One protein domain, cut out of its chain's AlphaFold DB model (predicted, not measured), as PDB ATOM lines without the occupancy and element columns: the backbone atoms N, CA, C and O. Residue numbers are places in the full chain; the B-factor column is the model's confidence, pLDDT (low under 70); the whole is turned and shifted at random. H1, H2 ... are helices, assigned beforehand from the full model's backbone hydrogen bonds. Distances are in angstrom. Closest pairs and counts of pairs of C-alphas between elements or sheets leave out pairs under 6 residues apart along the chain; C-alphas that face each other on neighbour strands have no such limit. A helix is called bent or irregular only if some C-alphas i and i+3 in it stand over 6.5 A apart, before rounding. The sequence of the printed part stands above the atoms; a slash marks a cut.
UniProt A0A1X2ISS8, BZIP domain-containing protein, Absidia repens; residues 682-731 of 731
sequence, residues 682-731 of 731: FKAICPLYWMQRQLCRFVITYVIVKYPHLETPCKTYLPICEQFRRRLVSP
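Overview. This is residues 682 to 731 of the 731 residues of the protein "BZIP domain-containing protein" of Absidia repens (UniProt A0A1X2ISS8). One long helix, H1, is followed by a short turn of helix, H2, at its far end, and the chain folds back so that short H3 crosses the middle of H1. Residues 682 to 691 and 726 to 731 stick out. The printed part has 50 residues, 33 of them in the three named helices H1, H2 and H3, in that order along the chain, with no named strand; its class is all helix, and the whole is only just loose, close to compact, with a radius of gyration of the C-alphas of 11.9 A and spans of 36 by 26 by 17 A.

Along the chain. H1, residues 687 to 704, runs 24.5 A from C-alpha 687 at (64.733, -47.868, -38.497). H2 is residues 708 to 714, 9.8 A, only just irregular: C-alphas 709 and 712 are 6.7 A apart. H3, residues 719 to 726, 10.2 A, ends at (45.363, -43.992, -29.511).

Arrangement. H1, with residues 693 to 696 alone, only just touches H3, with 3 pairs of C-alphas within 8 A, about perpendicular at 83 degrees; the closest C-alphas, of Cys 696 and Cys 721, are 5.5 A apart. H1, with residues 703 to 704 alone, only just touches H2, only at the corner, with 3 such pairs, the closest those of Ile 704 and Glu 711 at 5.7 A. H2 and H3 are apart. O i to N i+4 pairs within hydrogen-bond range number 13 of 14 in H1, 3 of 4 in H3 and 1 of 3 in H2, where 3 of 4 O i to N i+3 pairs are.

Size, cuts and confidence. The C-alphas farthest apart, of Phe 682 and His 709, are 36.4 A apart. The printed part has no cut, and both links are tight. Mean pLDDT of the printed part is 76.8, and it is under 70 at residues 682, 717 to 719 and 723 to 731.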
ATOM      1  N   PHE A 682      64.889 -40.381 -29.477       63.69
ATOM      2  CA  PHE A 682      65.506 -41.669 -29.851       63.69
ATOM      3  C   PHE A 682      64.676 -42.514 -30.842       63.69
ATOM      4  O   PHE A 682      65.222 -43.264 -31.648       63.69
ATOM      5  N   LYS A 683      63.345 -42.352 -30.837       70.56
ATOM      6  CA  LYS A 683      62.421 -43.024 -31.769       70.56
ATOM      7  C   LYS A 683      62.609 -42.596 -33.230       70.56
ATOM      8  O   LYS A 683      62.311 -43.388 -34.114       70.56
ATOM      9  N   ALA A 684      63.125 -41.394 -33.486       73.50
ATOM     10  CA  ALA A 684      63.424 -40.916 -34.838       73.50
ATOM     11  C   ALA A 684      64.637 -41.617 -35.479       73.50
ATOM     12  O   ALA A 684      64.804 -41.558 -36.692       73.50
ATOM     13  N   ILE A 685      65.479 -42.270 -34.668       80.31
ATOM     14  CA  ILE A 685      66.743 -42.894 -35.091       80.31
ATOM     15  C   ILE A 685      66.566 -44.407 -35.333       80.31
ATOM     16  O   ILE A 685      67.361 -45.020 -36.037       80.31
ATOM     17  N   CYS A 686      65.514 -45.025 -34.784       87.56
ATOM     18  CA  CYS A 686      65.259 -46.462 -34.905       87.56
ATOM     19  C   CYS A 686      64.609 -46.820 -36.265       87.56
ATOM     20  O   CYS A 686      63.436 -46.485 -36.468       87.56
ATOM     21  N   PRO A 687      65.285 -47.560 -37.173       83.31
ATOM     22  CA  PRO A 687      64.733 -47.868 -38.497       83.31
ATOM     23  C   PRO A 687      63.468 -48.734 -38.428       83.31
ATOM     24  O   PRO A 687      62.522 -48.522 -39.185       83.31
ATOM     25  N   LEU A 688      63.417 -49.663 -37.466       82.75
ATOM     26  CA  LEU A 688      62.268 -50.542 -37.239       82.75
ATOM     27  C   LEU A 688      61.007 -49.748 -36.855       82.75
ATOM     28  O   LEU A 688      59.922 -50.038 -37.353       82.75
ATOM     29  N   TYR A 689      61.149 -48.704 -36.029       86.06
ATOM     30  CA  TYR A 689      60.041 -47.821 -35.650       86.06
ATOM     31  C   TYR A 689      59.526 -47.003 -36.843       86.06
ATOM     32  O   TYR A 689      58.316 -46.824 -36.997       86.06
ATOM     33  N   TRP A 690      60.425 -46.551 -37.725       87.44
ATOM     34  CA  TRP A 690      60.046 -45.871 -38.964       87.44
ATOM     35  C   TRP A 690      59.305 -46.816 -39.922       87.44
ATOM     36  O   TRP A 690      58.198 -46.484 -40.346       87.44
ATOM     37  N   MET A 691      59.834 -48.020 -40.188       86.44
ATOM     38  CA  MET A 691      59.154 -49.013 -41.038       86.44
ATOM     39  C   MET A 691      57.785 -49.414 -40.474       86.44
ATOM     40  O   MET A 691      56.806 -49.461 -41.214       86.44
ATOM     41  N   GLN A 692      57.681 -49.618 -39.157       87.06
ATOM     42  CA  GLN A 692      56.414 -49.905 -38.481       87.06
ATOM     43  C   GLN A 692      55.402 -48.754 -38.644       87.06
ATOM     44  O   GLN A 692      54.227 -49.011 -38.917       87.06
ATOM     45  N   ARG A 693      55.840 -47.486 -38.561       87.12
ATOM     46  CA  ARG A 693      54.973 -46.324 -38.831       87.12
ATOM     47  C   ARG A 693      54.514 -46.286 -40.292       87.12
ATOM     48  O   ARG A 693      53.331 -46.042 -40.523       87.12
ATOM     49  N   GLN A 694      55.396 -46.555 -41.258       89.06
ATOM     50  CA  GLN A 694      55.023 -46.575 -42.680       89.06
ATOM     51  C   GLN A 694      54.068 -47.727 -43.015       89.06
ATOM     52  O   GLN A 694      53.083 -47.508 -43.715       89.06
ATOM     53  N   LEU A 695      54.277 -48.920 -42.450       88.75
ATOM     54  CA  LEU A 695      53.356 -50.048 -42.603       88.75
ATOM     55  C   LEU A 695      51.969 -49.719 -42.031       88.75
ATOM     56  O   LEU A 695      50.960 -49.931 -42.701       88.75
ATOM     57  N   CYS A 696      51.899 -49.121 -40.837       90.75
ATOM     58  CA  CYS A 696      50.630 -48.664 -40.267       90.75
ATOM     59  C   CYS A 696      49.975 -47.540 -41.092       90.75
ATOM     60  O   CYS A 696      48.752 -47.541 -41.243       90.75
ATOM     61  N   ARG A 697      50.755 -46.610 -41.670       88.69
ATOM     62  CA  ARG A 697      50.250 -45.582 -42.601       88.69
ATOM     63  C   ARG A 697      49.680 -46.222 -43.868       88.69
ATOM     64  O   ARG A 697      48.588 -45.833 -44.280       88.69
ATOM     65  N   PHE A 698      50.357 -47.218 -44.439       91.81
ATOM     66  CA  PHE A 698      49.888 -47.963 -45.609       91.81
ATOM     67  C   PHE A 698      48.587 -48.724 -45.319       91.81
ATOM     68  O   PHE A 698      47.585 -48.506 -45.997       91.81
ATOM     69  N   VAL A 699      48.558 -49.551 -44.268       89.06
ATOM     70  CA  VAL A 699      47.369 -50.342 -43.905       89.06
ATOM     71  C   VAL A 699      46.172 -49.438 -43.604       89.06
ATOM     72  O   VAL A 699      45.088 -49.660 -44.138       89.06
ATOM     73  N   ILE A 700      46.346 -48.379 -42.806       88.94
ATOM     74  CA  ILE A 700      45.226 -47.499 -42.451       88.94
ATOM     75  C   ILE A 700      44.770 -46.660 -43.655       88.94
ATOM     76  O   ILE A 700      43.574 -46.608 -43.923       88.94
ATOM     77  N   THR A 701      45.689 -46.039 -44.400       88.62
ATOM     78  CA  THR A 701      45.333 -45.036 -45.427       88.62
ATOM     79  C   THR A 701      45.004 -45.649 -46.791       88.62
ATOM     80  O   THR A 701      44.203 -45.079 -47.521       88.62
ATOM     81  N   TYR A 702      45.581 -46.806 -47.143       87.44
ATOM     82  CA  TYR A 702      45.389 -47.438 -48.458       87.44
ATOM     83  C   TYR A 702      44.582 -48.738 -48.415       87.44
ATOM     84  O   TYR A 702      43.875 -49.021 -49.379       87.44
ATOM     85  N   VAL A 703      44.653 -49.529 -47.335       87.50
ATOM     86  CA  VAL A 703      43.881 -50.784 -47.241       87.50
ATOM     87  C   VAL A 703      42.500 -50.529 -46.639       87.50
ATOM     88  O   VAL A 703      41.502 -50.835 -47.285       87.50
ATOM     89  N   ILE A 704      42.412 -49.916 -45.453       90.06
ATOM     90  CA  ILE A 704      41.122 -49.722 -44.761       90.06
ATOM     91  C   ILE A 704      40.228 -48.709 -45.494       90.06
ATOM     92  O   ILE A 704      39.055 -48.995 -45.709       90.06
ATOM     93  N   VAL A 705      40.765 -47.565 -45.943       88.12
ATOM     94  CA  VAL A 705      39.981 -46.556 -46.696       88.12
ATOM     95  C   VAL A 705      39.430 -47.123 -48.011       88.12
ATOM     96  O   VAL A 705      38.295 -46.833 -48.381       88.12
ATOM     97  N   LYS A 706      40.211 -47.952 -48.717       83.38
ATOM     98  CA  LYS A 706      39.810 -48.545 -50.004       83.38
ATOM     99  C   LYS A 706      38.883 -49.757 -49.838       83.38
ATOM    100  O   LYS A 706      38.067 -50.027 -50.717       83.38
ATOM    101  N   TYR A 707      38.998 -50.478 -48.723       89.00
ATOM    102  CA  TYR A 707      38.249 -51.700 -48.435       89.00
ATOM    103  C   TYR A 707      37.728 -51.693 -46.983       89.00
ATOM    104  O   TYR A 707      38.220 -52.453 -46.147       89.00
ATOM    105  N   PRO A 708      36.709 -50.877 -46.646       87.88
ATOM    106  CA  PRO A 708      36.244 -50.718 -45.261       87.88
ATOM    107  C   PRO A 708      35.723 -52.020 -44.627       87.88
ATOM    108  O   PRO A 708      35.823 -52.205 -43.418       87.88
ATOM    109  N   HIS A 709      35.256 -52.982 -45.431       86.44
ATOM    110  CA  HIS A 709      34.884 -54.319 -44.952       86.44
ATOM    111  C   HIS A 709      36.069 -55.120 -44.372       86.44
ATOM    112  O   HIS A 709      35.854 -56.054 -43.599       86.44
ATOM    113  N   LEU A 710      37.316 -54.752 -44.697       82.62
ATOM    114  CA  LEU A 710      38.520 -55.337 -44.107       82.62
ATOM    115  C   LEU A 710      38.881 -54.733 -42.741       82.62
ATOM    116  O   LEU A 710      39.759 -55.274 -42.079       82.62
ATOM    117  N   GLU A 711      38.213 -53.679 -42.254       83.06
ATOM    118  CA  GLU A 711      38.539 -53.109 -40.937       83.06
ATOM    119  C   GLU A 711      38.380 -54.148 -39.809       83.06
ATOM    120  O   GLU A 711      39.217 -54.225 -38.909       83.06
ATOM    121  N   THR A 712      37.345 -54.992 -39.878       80.44
ATOM    122  CA  THR A 712      37.083 -56.053 -38.893       80.44
ATOM    123  C   THR A 712      38.178 -57.131 -38.864       80.44
ATOM    124  O   THR A 712      38.746 -57.328 -37.791       80.44
ATOM    125  N   PRO A 713      38.560 -57.800 -39.974       75.62
ATOM    126  CA  PRO A 713      39.697 -58.723 -39.960       75.62
ATOM    127  C   PRO A 713      41.050 -58.023 -39.752       75.62
ATOM    128  O   PRO A 713      41.960 -58.630 -39.198       75.62
ATOM    129  N   CYS A 714      41.207 -56.741 -40.104       72.88
ATOM    130  CA  CYS A 714      42.417 -55.997 -39.752       72.88
ATOM    131  C   CYS A 714      42.529 -55.724 -38.241       72.88
ATOM    132  O   CYS A 714      43.651 -55.579 -37.762       72.88
ATOM    133  N   LYS A 715      41.435 -55.689 -37.460       75.88
ATOM    134  CA  LYS A 715      41.480 -55.393 -36.009       75.88
ATOM    135  C   LYS A 715      42.329 -56.363 -35.177       75.88
ATOM    136  O   LYS A 715      42.807 -55.953 -34.126       75.88
ATOM    137  N   THR A 716      42.599 -57.580 -35.653       70.88
ATOM    138  CA  THR A 716      43.531 -58.526 -35.004       70.88
ATOM    139  C   THR A 716      45.009 -58.216 -35.276       70.88
ATOM    140  O   THR A 716      45.843 -58.449 -34.407       70.88
ATOM    141  N   TYR A 717      45.337 -57.631 -36.433       58.72
ATOM    142  CA  TYR A 717      46.689 -57.166 -36.790       58.72
ATOM    143  C   TYR A 717      46.952 -55.713 -36.353       58.72
ATOM    144  O   TYR A 717      48.091 -55.303 -36.127       58.72
ATOM    145  N   LEU A 718      45.887 -54.925 -36.183       65.50
ATOM    146  CA  LEU A 718      45.946 -53.536 -35.747       65.50
ATOM    147  C   LEU A 718      46.381 -53.271 -34.289       65.50
ATOM    148  O   LEU A 718      46.658 -52.100 -34.070       65.50
ATOM    149  N   PRO A 719      46.524 -54.185 -33.297       69.56
ATOM    150  CA  PRO A 719      46.924 -53.795 -31.933       69.56
ATOM    151  C   PRO A 719      48.226 -52.980 -31.874       69.56
ATOM    152  O   PRO A 719      48.356 -52.065 -31.060       69.56
ATOM    153  N   ILE A 720      49.158 -53.251 -32.794       70.06
ATOM    154  CA  ILE A 720      50.359 -52.437 -33.016       70.06
ATOM    155  C   ILE A 720      49.964 -51.027 -33.480       70.06
ATOM    156  O   ILE A 720      50.262 -50.048 -32.801       70.06
ATOM    157  N   CYS A 721      49.248 -50.905 -34.599       76.19
ATOM    158  CA  CYS A 721      48.855 -49.616 -35.177       76.19
ATOM    159  C   CYS A 721      47.833 -48.831 -34.328       76.19
ATOM    160  O   CYS A 721      47.796 -47.605 -34.389       76.19
ATOM    161  N   GLU A 722      47.048 -49.498 -33.483       73.44
ATOM    162  CA  GLU A 722      46.182 -48.899 -32.467       73.44
ATOM    163  C   GLU A 722      46.994 -48.203 -31.376       73.44
ATOM    164  O   GLU A 722      46.605 -47.126 -30.936       73.44
ATOM    165  N   GLN A 723      48.162 -48.728 -30.984       68.00
ATOM    166  CA  GLN A 723      49.053 -47.987 -30.086       68.00
ATOM    167  C   GLN A 723      49.606 -46.702 -30.722       68.00
ATOM    168  O   GLN A 723      49.960 -45.781 -29.987       68.00
ATOM    169  N   PHE A 724      49.683 -46.613 -32.055       64.50
ATOM    170  CA  PHE A 724      49.994 -45.359 -32.751       64.50
ATOM    171  C   PHE A 724      48.755 -44.456 -32.869       64.50
ATOM    172  O   PHE A 724      48.866 -43.256 -32.639       64.50
ATOM    173  N   ARG A 725      47.572 -45.026 -33.144       66.56
ATOM    174  CA  ARG A 725      46.292 -44.303 -33.265       66.56
ATOM    175  C   ARG A 725      45.827 -43.683 -31.937       66.56
ATOM    176  O   ARG A 725      45.413 -42.532 -31.919       66.56
ATOM    177  N   ARG A 726      45.893 -44.422 -30.821       63.56
ATOM    178  CA  ARG A 726      45.363 -43.992 -29.511       63.56
ATOM    179  C   ARG A 726      46.274 -43.016 -28.758       63.56
ATOM    180  O   ARG A 726      45.772 -42.194 -27.999       63.56
ATOM    181  N   ARG A 727      47.598 -43.066 -28.962       56.16
ATOM    182  CA  ARG A 727      48.590 -42.235 -28.234       56.16
ATOM    183  C   ARG A 727      48.581 -40.736 -28.590       56.16
ATOM    184  O   ARG A 727      49.443 -40.017 -28.101       56.16
ATOM    185  N   LEU A 728      47.645 -40.286 -29.427       50.84
ATOM    186  CA  LEU A 728      47.484 -38.887 -29.853       50.84
ATOM    187  C   LEU A 728      46.037 -38.369 -29.700       50.84
ATOM    188  O   LEU A 728      45.740 -37.270 -30.150       50.84
ATOM    189  N   VAL A 729      45.136 -39.159 -29.096       47.53
ATOM    190  CA  VAL A 729      43.720 -38.787 -28.857       47.53
ATOM    191  C   VAL A 729      43.435 -38.552 -27.362       47.53
ATOM    192  O   VAL A 729      42.375 -38.050 -27.002       47.53
ATOM    193  N   SER A 730      44.397 -38.854 -26.481       34.84
ATOM    194  CA  SER A 730      44.453 -38.222 -25.157       34.84
ATOM    195  C   SER A 730      45.196 -36.891 -25.292       34.84
ATOM    196  O   SER A 730      46.288 -36.915 -25.871       34.84
ATOM    197  N   PRO A 731      44.659 -35.779 -24.759       41.00
ATOM    198  CA  PRO A 731      45.467 -34.603 -24.448       41.00
ATOM    199  C   PRO A 731      46.468 -34.905 -23.315       41.00
ATOM    200  O   PRO A 731      46.296 -35.948 -22.632       41.00
TER     201      PRO A 731